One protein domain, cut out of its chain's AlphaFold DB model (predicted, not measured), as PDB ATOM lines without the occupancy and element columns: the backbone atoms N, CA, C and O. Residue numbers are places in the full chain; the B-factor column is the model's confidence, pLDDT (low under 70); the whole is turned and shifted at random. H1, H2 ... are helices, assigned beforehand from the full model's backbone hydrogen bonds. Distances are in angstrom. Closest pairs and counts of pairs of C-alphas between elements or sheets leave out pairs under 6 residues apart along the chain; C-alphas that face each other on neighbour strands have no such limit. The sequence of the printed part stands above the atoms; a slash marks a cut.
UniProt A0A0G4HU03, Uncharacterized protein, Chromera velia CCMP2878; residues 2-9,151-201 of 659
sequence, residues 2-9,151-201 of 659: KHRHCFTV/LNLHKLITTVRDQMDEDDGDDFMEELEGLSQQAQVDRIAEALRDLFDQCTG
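Overview. This is residues 2 to 9 and 151 to 201 of the 659 residues of an uncharacterized protein of Chromera velia CCMP2878 (UniProt A0A0G4HU03). One long helix, H4, makes the length; the helical hairpin of H2 and H3 packs along it through H2, and short H1 stands near its last turn. The printed part has 59 residues with four named helices, H1 to H4 in chain order, and no named strand: all helix. It is compact, with a radius of gyration of the C-alphas of 11.4 A and spans of 33 by 25 by 19 A.

Arrangement. H4, residues 181 to 200, touches H2, residues 153 to 161, with residues 188 to 192 alone; the closest C-alphas, Ile 157 and Ile 188, are 7.1 A apart. H2 and H3, residues 166 to 176, touch as a hairpin, closest at C-alphas 161 and 169, 4.6 A. H1, residues 3 to 9, is close but not clearly touching H4. Every O i to N i+4 pair is within hydrogen-bond range in H1, H2 and H4, and 6 of 7 in H3.

Along the chain. H4 is 28.9 A long, from C-alpha 181 at (-44.864, 46.435, 49.336) to C-alpha 200 at (-25.032, 35.287, 31.511).

Size, cuts and confidence. Residues 10 to 150 are not printed, a gap of 16.1 A between C-alphas 9 and 151. Residues 2 to 9, 151 and 154 are under 70 in pLDDT.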
ATOM      1  N   LYS A   2     -31.441  24.230  32.225       36.38
ATOM      2  CA  LYS A   2     -30.987  25.576  31.763       36.38
ATOM      3  C   LYS A   2     -31.812  26.283  30.659       36.38
ATOM      4  O   LYS A   2     -32.551  27.201  30.992       36.38
ATOM      5  N   HIS A   3     -31.794  25.842  29.394       35.94
ATOM      6  CA  HIS A   3     -32.572  26.473  28.302       35.94
ATOM      7  C   HIS A   3     -34.087  26.678  28.559       35.94
ATOM      8  O   HIS A   3     -34.679  27.556  27.934       35.94
ATOM      9  N   ARG A   4     -34.737  25.912  29.453       39.91
ATOM     10  CA  ARG A   4     -36.155  26.131  29.815       39.91
ATOM     11  C   ARG A   4     -36.384  27.381  30.674       39.91
ATOM     12  O   ARG A   4     -37.428  28.010  30.525       39.91
ATOM     13  N   HIS A   5     -35.427  27.755  31.520       44.72
ATOM     14  CA  HIS A   5     -35.559  28.904  32.420       44.72
ATOM     15  C   HIS A   5     -35.483  30.207  31.614       44.72
ATOM     16  O   HIS A   5     -36.434  30.985  31.610       44.72
ATOM     17  N   CYS A   6     -34.444  30.358  30.782       42.56
ATOM     18  CA  CYS A   6     -34.268  31.525  29.907       42.56
ATOM     19  C   CYS A   6     -35.494  31.779  29.006       42.56
ATOM     20  O   CYS A   6     -35.928  32.917  28.854       42.56
ATOM     21  N   PHE A   7     -36.088  30.718  28.441       43.12
ATOM     22  CA  PHE A   7     -37.280  30.830  27.591       43.12
ATOM     23  C   PHE A   7     -38.537  31.249  28.372       43.12
ATOM     24  O   PHE A   7     -39.396  31.935  27.823       43.12
ATOM     25  N   THR A   8     -38.643  30.869  29.649       49.31
ATOM     26  CA  THR A   8     -39.779  31.219  30.519       49.31
ATOM     27  C   THR A   8     -39.704  32.680  30.970       49.31
ATOM     28  O   THR A   8     -40.705  33.390  30.891       49.31
ATOM     29  N   VAL A   9     -38.509  33.160  31.339       52.25
ATOM     30  CA  VAL A   9     -38.257  34.572  31.687       52.25
ATOM     31  C   VAL A   9     -38.532  35.497  30.493       52.25
ATOM     32  O   VAL A   9     -39.268  36.472  30.633       52.25
ATOM     33  N   LEU A 151     -51.639  43.558  38.164       50.34
ATOM     34  CA  LEU A 151     -50.503  42.642  38.242       50.34
ATOM     35  C   LEU A 151     -50.661  41.792  39.512       50.34
ATOM     36  O   LEU A 151     -50.829  42.329  40.607       50.34
ATOM     37  N   ASN A 152     -50.667  40.468  39.371       73.81
ATOM     38  CA  ASN A 152     -50.802  39.578  40.516       73.81
ATOM     39  C   ASN A 152     -49.414  39.359  41.134       73.81
ATOM     40  O   ASN A 152     -48.710  38.428  40.751       73.81
ATOM     41  N   LEU A 153     -49.032  40.248  42.058       74.69
ATOM     42  CA  LEU A 153     -47.725  40.239  42.724       74.69
ATOM     43  C   LEU A 153     -47.404  38.878  43.358       74.69
ATOM     44  O   LEU A 153     -46.303  38.378  43.184       74.69
ATOM     45  N   HIS A 154     -48.384  38.227  43.992       68.44
ATOM     46  CA  HIS A 154     -48.213  36.889  44.564       68.44
ATOM     47  C   HIS A 154     -47.830  35.840  43.505       68.44
ATOM     48  O   HIS A 154     -46.955  35.024  43.761       68.44
ATOM     49  N   LYS A 155     -48.402  35.900  42.290       74.38
ATOM     50  CA  LYS A 155     -47.970  35.028  41.183       74.38
ATOM     51  C   LYS A 155     -46.566  35.344  40.675       74.38
ATOM     52  O   LYS A 155     -45.870  34.424  40.266       74.38
ATOM     53  N   LEU A 156     -46.159  36.615  40.673       80.88
ATOM     54  CA  LEU A 156     -44.790  36.988  40.313       80.88
ATOM     55  C   LEU A 156     -43.799  36.433  41.346       80.88
ATOM     56  O   LEU A 156     -42.842  35.780  40.954       80.88
ATOM     57  N   ILE A 157     -44.092  36.609  42.639       84.44
ATOM     58  CA  ILE A 157     -43.318  36.061  43.762       84.44
ATOM     59  C   ILE A 157     -43.169  34.541  43.636       84.44
ATOM     60  O   ILE A 157     -42.043  34.052  43.605       84.44
ATOM     61  N   THR A 158     -44.272  33.794  43.477       76.88
ATOM     62  CA  THR A 158     -44.186  32.333  43.312       76.88
ATOM     63  C   THR A 158     -43.367  31.953  42.086       76.88
ATOM     64  O   THR A 158     -42.545  31.061  42.174       76.88
ATOM     65  N   THR A 159     -43.512  32.659  40.960       80.75
ATOM     66  CA  THR A 159     -42.732  32.358  39.751       80.75
ATOM     67  C   THR A 159     -41.245  32.713  39.875       80.75
ATOM     68  O   THR A 159     -40.450  32.111  39.165       80.75
ATOM     69  N   VAL A 160     -40.844  33.633  40.760       84.50
ATOM     70  CA  VAL A 160     -39.421  33.865  41.075       84.50
ATOM     71  C   VAL A 160     -38.879  32.742  41.962       84.50
ATOM     72  O   VAL A 160     -37.890  32.125  41.575       84.50
ATOM     73  N   ARG A 161     -39.582  32.386  43.051       92.06
ATOM     74  CA  ARG A 161     -39.260  31.211  43.889       92.06
ATOM     75  C   ARG A 161     -39.131  29.936  43.052       92.06
ATOM     76  O   ARG A 161     -38.127  29.249  43.143       92.06
ATOM     77  N   ASP A 162     -40.091  29.675  42.161       86.94
ATOM     78  CA  ASP A 162     -40.114  28.510  41.264       86.94
ATOM     79  C   ASP A 162     -38.928  28.470  40.262       86.94
ATOM     80  O   ASP A 162     -38.834  27.519  39.480       86.94
ATOM     81  N   GLN A 163     -38.073  29.503  40.180       85.38
ATOM     82  CA  GLN A 163     -36.844  29.531  39.361       85.38
ATOM     83  C   GLN A 163     -35.540  29.571  40.181       85.38
ATOM     84  O   GLN A 163     -34.470  29.532  39.572       85.38
ATOM     85  N   MET A 164     -35.624  29.640  41.509       89.31
ATOM     86  CA  MET A 164     -34.494  29.494  42.433       89.31
ATOM     87  C   MET A 164     -34.348  28.008  42.821       89.31
ATOM     88  O   MET A 164     -35.251  27.211  42.548       89.31
ATOM     89  N   ASP A 165     -33.211  27.606  43.397       91.19
ATOM     90  CA  ASP A 165     -33.093  26.263  43.988       91.19
ATOM     91  C   ASP A 165     -33.931  26.195  45.290       91.19
ATOM     92  O   ASP A 165     -34.270  27.230  45.865       91.19
ATOM     93  N   GLU A 166     -34.342  24.993  45.725       88.19
ATOM     94  CA  GLU A 166     -35.401  24.832  46.749       88.19
ATOM     95  C   GLU A 166     -35.073  25.507  48.096       88.19
ATOM     96  O   GLU A 166     -35.976  26.065  48.714       88.19
ATOM     97  N   ASP A 167     -33.802  25.512  48.510       90.75
ATOM     98  CA  ASP A 167     -33.343  26.193  49.729       90.75
ATOM     99  C   ASP A 167     -33.375  27.734  49.559       90.75
ATOM    100  O   ASP A 167     -34.043  28.435  50.320       90.75
ATOM    101  N   ASP A 168     -32.735  28.263  48.502       93.06
ATOM    102  CA  ASP A 168     -32.683  29.707  48.189       93.06
ATOM    103  C   ASP A 168     -34.090  30.321  48.025       93.06
ATOM    104  O   ASP A 168     -34.330  31.488  48.350       93.06
ATOM    105  N   GLY A 169     -35.027  29.547  47.470       93.00
ATOM    106  CA  GLY A 169     -36.401  29.972  47.220       93.00
ATOM    107  C   GLY A 169     -37.237  30.153  48.489       93.00
ATOM    108  O   GLY A 169     -38.177  30.955  48.476       93.00
ATOM    109  N   ASP A 170     -36.910  29.449  49.573       92.12
ATOM    110  CA  ASP A 170     -37.632  29.546  50.846       92.12
ATOM    111  C   ASP A 170     -37.046  30.654  51.731       92.12
ATOM    112  O   ASP A 170     -37.819  31.458  52.259       92.12
ATOM    113  N   ASP A 171     -35.719  30.820  51.747       95.19
ATOM    114  CA  ASP A 171     -35.048  31.994  52.332       95.19
ATOM    115  C   ASP A 171     -35.568  33.308  51.703       95.19
ATOM    116  O   ASP A 171     -35.903  34.265  52.406       95.19
ATOM    117  N   PHE A 172     -35.730  33.347  50.373       95.94
ATOM    118  CA  PHE A 172     -36.309  34.495  49.656       95.94
ATOM    119  C   PHE A 172     -37.772  34.778  50.041       95.94
ATOM    120  O   PHE A 172     -38.204  35.934  50.049       95.94
ATOM    121  N   MET A 173     -38.556  33.747  50.373       96.12
ATOM    122  CA  MET A 173     -39.924  33.933  50.862       96.12
ATOM    123  C   MET A 173     -39.953  34.490  52.286       96.12
ATOM    124  O   MET A 173     -40.744  35.398  52.545       96.12
ATOM    125  N   GLU A 174     -39.101  33.992  53.188       95.75
ATOM    126  CA  GLU A 174     -39.013  34.507  54.560       95.75
ATOM    127  C   GLU A 174     -38.539  35.970  54.575       95.75
ATOM    128  O   GLU A 174     -39.129  36.801  55.268       95.75
ATOM    129  N   GLU A 175     -37.578  36.337  53.718       96.38
ATOM    130  CA  GLU A 175     -37.154  37.732  53.546       96.38
ATOM    131  C   GLU A 175     -38.315  38.640  53.084       96.38
ATOM    132  O   GLU A 175     -38.513  39.740  53.613       96.38
ATOM    133  N   LEU A 176     -39.145  38.177  52.141       95.88
ATOM    134  CA  LEU A 176     -40.321  38.926  51.685       95.88
ATOM    135  C   LEU A 176     -41.404  39.078  52.770       95.88
ATOM    136  O   LEU A 176     -42.138  40.073  52.731       95.88
ATOM    137  N   GLU A 177     -41.511  38.165  53.742       94.25
ATOM    138  CA  GLU A 177     -42.516  38.214  54.823       94.25
ATOM    139  C   GLU A 177     -42.210  39.236  55.946       94.25
ATOM    140  O   GLU A 177     -43.000  39.378  56.881       94.25
ATOM    141  N   GLY A 178     -41.154  40.052  55.809       88.00
ATOM    142  CA  GLY A 178     -40.919  41.250  56.636       88.00
ATOM    143  C   GLY A 178     -41.064  42.603  55.914       88.00
ATOM    144  O   GLY A 178     -41.144  43.651  56.562       88.00
ATOM    145  N   LEU A 179     -41.081  42.616  54.578       94.00
ATOM    146  CA  LEU A 179     -40.866  43.832  53.782       94.00
ATOM    147  C   LEU A 179     -42.153  44.610  53.449       94.00
ATOM    148  O   LEU A 179     -43.238  44.062  53.260       94.00
ATOM    149  N   SER A 180     -42.021  45.936  53.309       92.81
ATOM    150  CA  SER A 180     -43.093  46.785  52.758       92.81
ATOM    151  C   SER A 180     -43.339  46.475  51.275       92.81
ATOM    152  O   SER A 180     -42.420  46.047  50.587       92.81
ATOM    153  N   GLN A 181     -44.534  46.756  50.739       80.50
ATOM    154  CA  GLN A 181     -44.864  46.435  49.336       80.50
ATOM    155  C   GLN A 181     -43.881  47.015  48.303       80.50
ATOM    156  O   GLN A 181     -43.650  46.378  47.280       80.50
ATOM    157  N   GLN A 182     -43.291  48.188  48.563       82.19
ATOM    158  CA  GLN A 182     -42.256  48.745  47.688       82.19
ATOM    159  C   GLN A 182     -40.956  47.940  47.802       82.19
ATOM    160  O   GLN A 182     -40.464  47.449  46.795       82.19
ATOM    161  N   ALA A 183     -40.474  47.696  49.024       88.88
ATOM    162  CA  ALA A 183     -39.265  46.905  49.255       88.88
ATOM    163  C   ALA A 183     -39.397  45.445  48.766       88.88
ATOM    164  O   ALA A 183     -38.425  44.881  48.278       88.88
ATOM    165  N   GLN A 184     -40.598  44.855  48.812       89.75
ATOM    166  CA  GLN A 184     -40.891  43.571  48.166       89.75
ATOM    167  C   GLN A 184     -40.689  43.656  46.645       89.75
ATOM    168  O   GLN A 184     -40.027  42.801  46.071       89.75
ATOM    169  N   VAL A 185     -41.221  44.692  45.981       84.56
ATOM    170  CA  VAL A 185     -41.024  44.909  44.534       84.56
ATOM    171  C   VAL A 185     -39.549  45.141  44.195       84.56
ATOM    172  O   VAL A 185     -39.063  44.564  43.223       84.56
ATOM    173  N   ASP A 186     -38.834  45.922  45.004       86.19
ATOM    174  CA  ASP A 186     -37.411  46.209  44.807       86.19
ATOM    175  C   ASP A 186     -36.559  44.932  44.953       86.19
ATOM    176  O   ASP A 186     -35.729  44.644  44.089       86.19
ATOM    177  N   ARG A 187     -36.828  44.104  45.974       93.50
ATOM    178  CA  ARG A 187     -36.123  42.832  46.208       93.50
ATOM    179  C   ARG A 187     -36.450  41.762  45.159       93.50
ATOM    180  O   ARG A 187     -35.562  41.032  44.730       93.50
ATOM    181  N   ILE A 188     -37.689  41.718  44.657       89.31
ATOM    182  CA  ILE A 188     -38.069  40.889  43.497       89.31
ATOM    183  C   ILE A 188     -37.309  41.330  42.235       89.31
ATOM    184  O   ILE A 188     -36.872  40.484  41.455       89.31
ATOM    185  N   ALA A 189     -37.138  42.639  42.017       85.50
ATOM    186  CA  ALA A 189     -36.389  43.167  40.876       85.50
ATOM    187  C   ALA A 189     -34.873  42.901  40.982       85.50
ATOM    188  O   ALA A 189     -34.207  42.755  39.957       85.50
ATOM    189  N   GLU A 190     -34.339  42.810  42.201       90.88
ATOM    190  CA  GLU A 190     -32.963  42.389  42.473       90.88
ATOM    191  C   GLU A 190     -32.765  40.888  42.219       90.88
ATOM    192  O   GLU A 190     -31.941  40.532  41.381       90.88
ATOM    193  N   ALA A 191     -33.595  40.012  42.797       89.81
ATOM    194  CA  ALA A 191     -33.523  38.565  42.556       89.81
ATOM    195  C   ALA A 191     -33.692  38.196  41.065       89.81
ATOM    196  O   ALA A 191     -33.014  37.307  40.550       89.81
ATOM    197  N   LEU A 192     -34.545  38.920  40.326       87.31
ATOM    198  CA  LEU A 192     -34.668  38.778  38.868       87.31
ATOM    199  C   LEU A 192     -33.406  39.210  38.100       87.31
ATOM    200  O   LEU A 192     -33.158  38.682  37.013       87.31
ATOM    201  N   ARG A 193     -32.618  40.151  38.634       83.94
ATOM    202  CA  ARG A 193     -31.319  40.549  38.072       83.94
ATOM    203  C   ARG A 193     -30.255  39.502  38.383       83.94
ATOM    204  O   ARG A 193     -29.566  39.080  37.464       83.94
ATOM    205  N   ASP A 194     -30.194  39.007  39.616       86.69
ATOM    206  CA  ASP A 194     -29.239  37.968  40.017       86.69
ATOM    207  C   ASP A 194     -29.456  36.668  39.222       86.69
ATOM    208  O   ASP A 194     -28.505  36.102  38.684       86.69
ATOM    209  N   LEU A 195     -30.710  36.237  39.035       84.62
ATOM    210  CA  LEU A 195     -31.058  35.106  38.160       84.62
ATOM    211  C   LEU A 195     -30.641  35.337  36.694       84.62
ATOM    212  O   LEU A 195     -30.303  34.382  35.986       84.62
ATOM    213  N   PHE A 196     -30.643  36.587  36.218       82.19
ATOM    214  CA  PHE A 196     -30.184  36.932  34.873       82.19
ATOM    215  C   PHE A 196     -28.651  36.944  34.765       82.19
ATOM    216  O   PHE A 196     -28.101  36.360  33.827       82.19
ATOM    217  N   ASP A 197     -27.950  37.509  35.745       82.38
ATOM    218  CA  ASP A 197     -26.486  37.548  35.788       82.38
ATOM    219  C   ASP A 197     -25.887  36.143  35.994       82.38
ATOM    220  O   ASP A 197     -24.888  35.788  35.366       82.38
ATOM    221  N   GLN A 198     -26.560  35.263  36.745       81.94
ATOM    222  CA  GLN A 198     -26.241  33.830  36.788       81.94
ATOM    223  C   GLN A 198     -26.441  33.129  35.430       81.94
ATOM    224  O   GLN A 198     -25.690  32.209  35.083       81.94
ATOM    225  N   CYS A 199     -27.432  33.551  34.633       73.31
ATOM    226  CA  CYS A 199     -27.646  33.025  33.282       73.31
ATOM    227  C   CYS A 199     -26.591  33.509  32.272       73.31
ATOM    228  O   CYS A 199     -26.296  32.770  31.332       73.31
ATOM    229  N   THR A 200     -26.021  34.707  32.442       73.38
ATOM    230  CA  THR A 200     -25.032  35.287  31.511       73.38
ATOM    231  C   THR A 200     -23.577  35.011  31.909       73.38
ATOM    232  O   THR A 200     -22.739  34.792  31.033       73.38
ATOM    233  N   GLY A 201     -23.262  34.939  33.207       71.88
ATOM    234  CA  GLY A 201     -21.907  34.703  33.727       71.88
ATOM    235  C   GLY A 201     -21.369  33.277  33.532       71.88
ATOM    236  O   GLY A 201     -20.169  33.034  33.678       71.88
TER     237      GLY A 201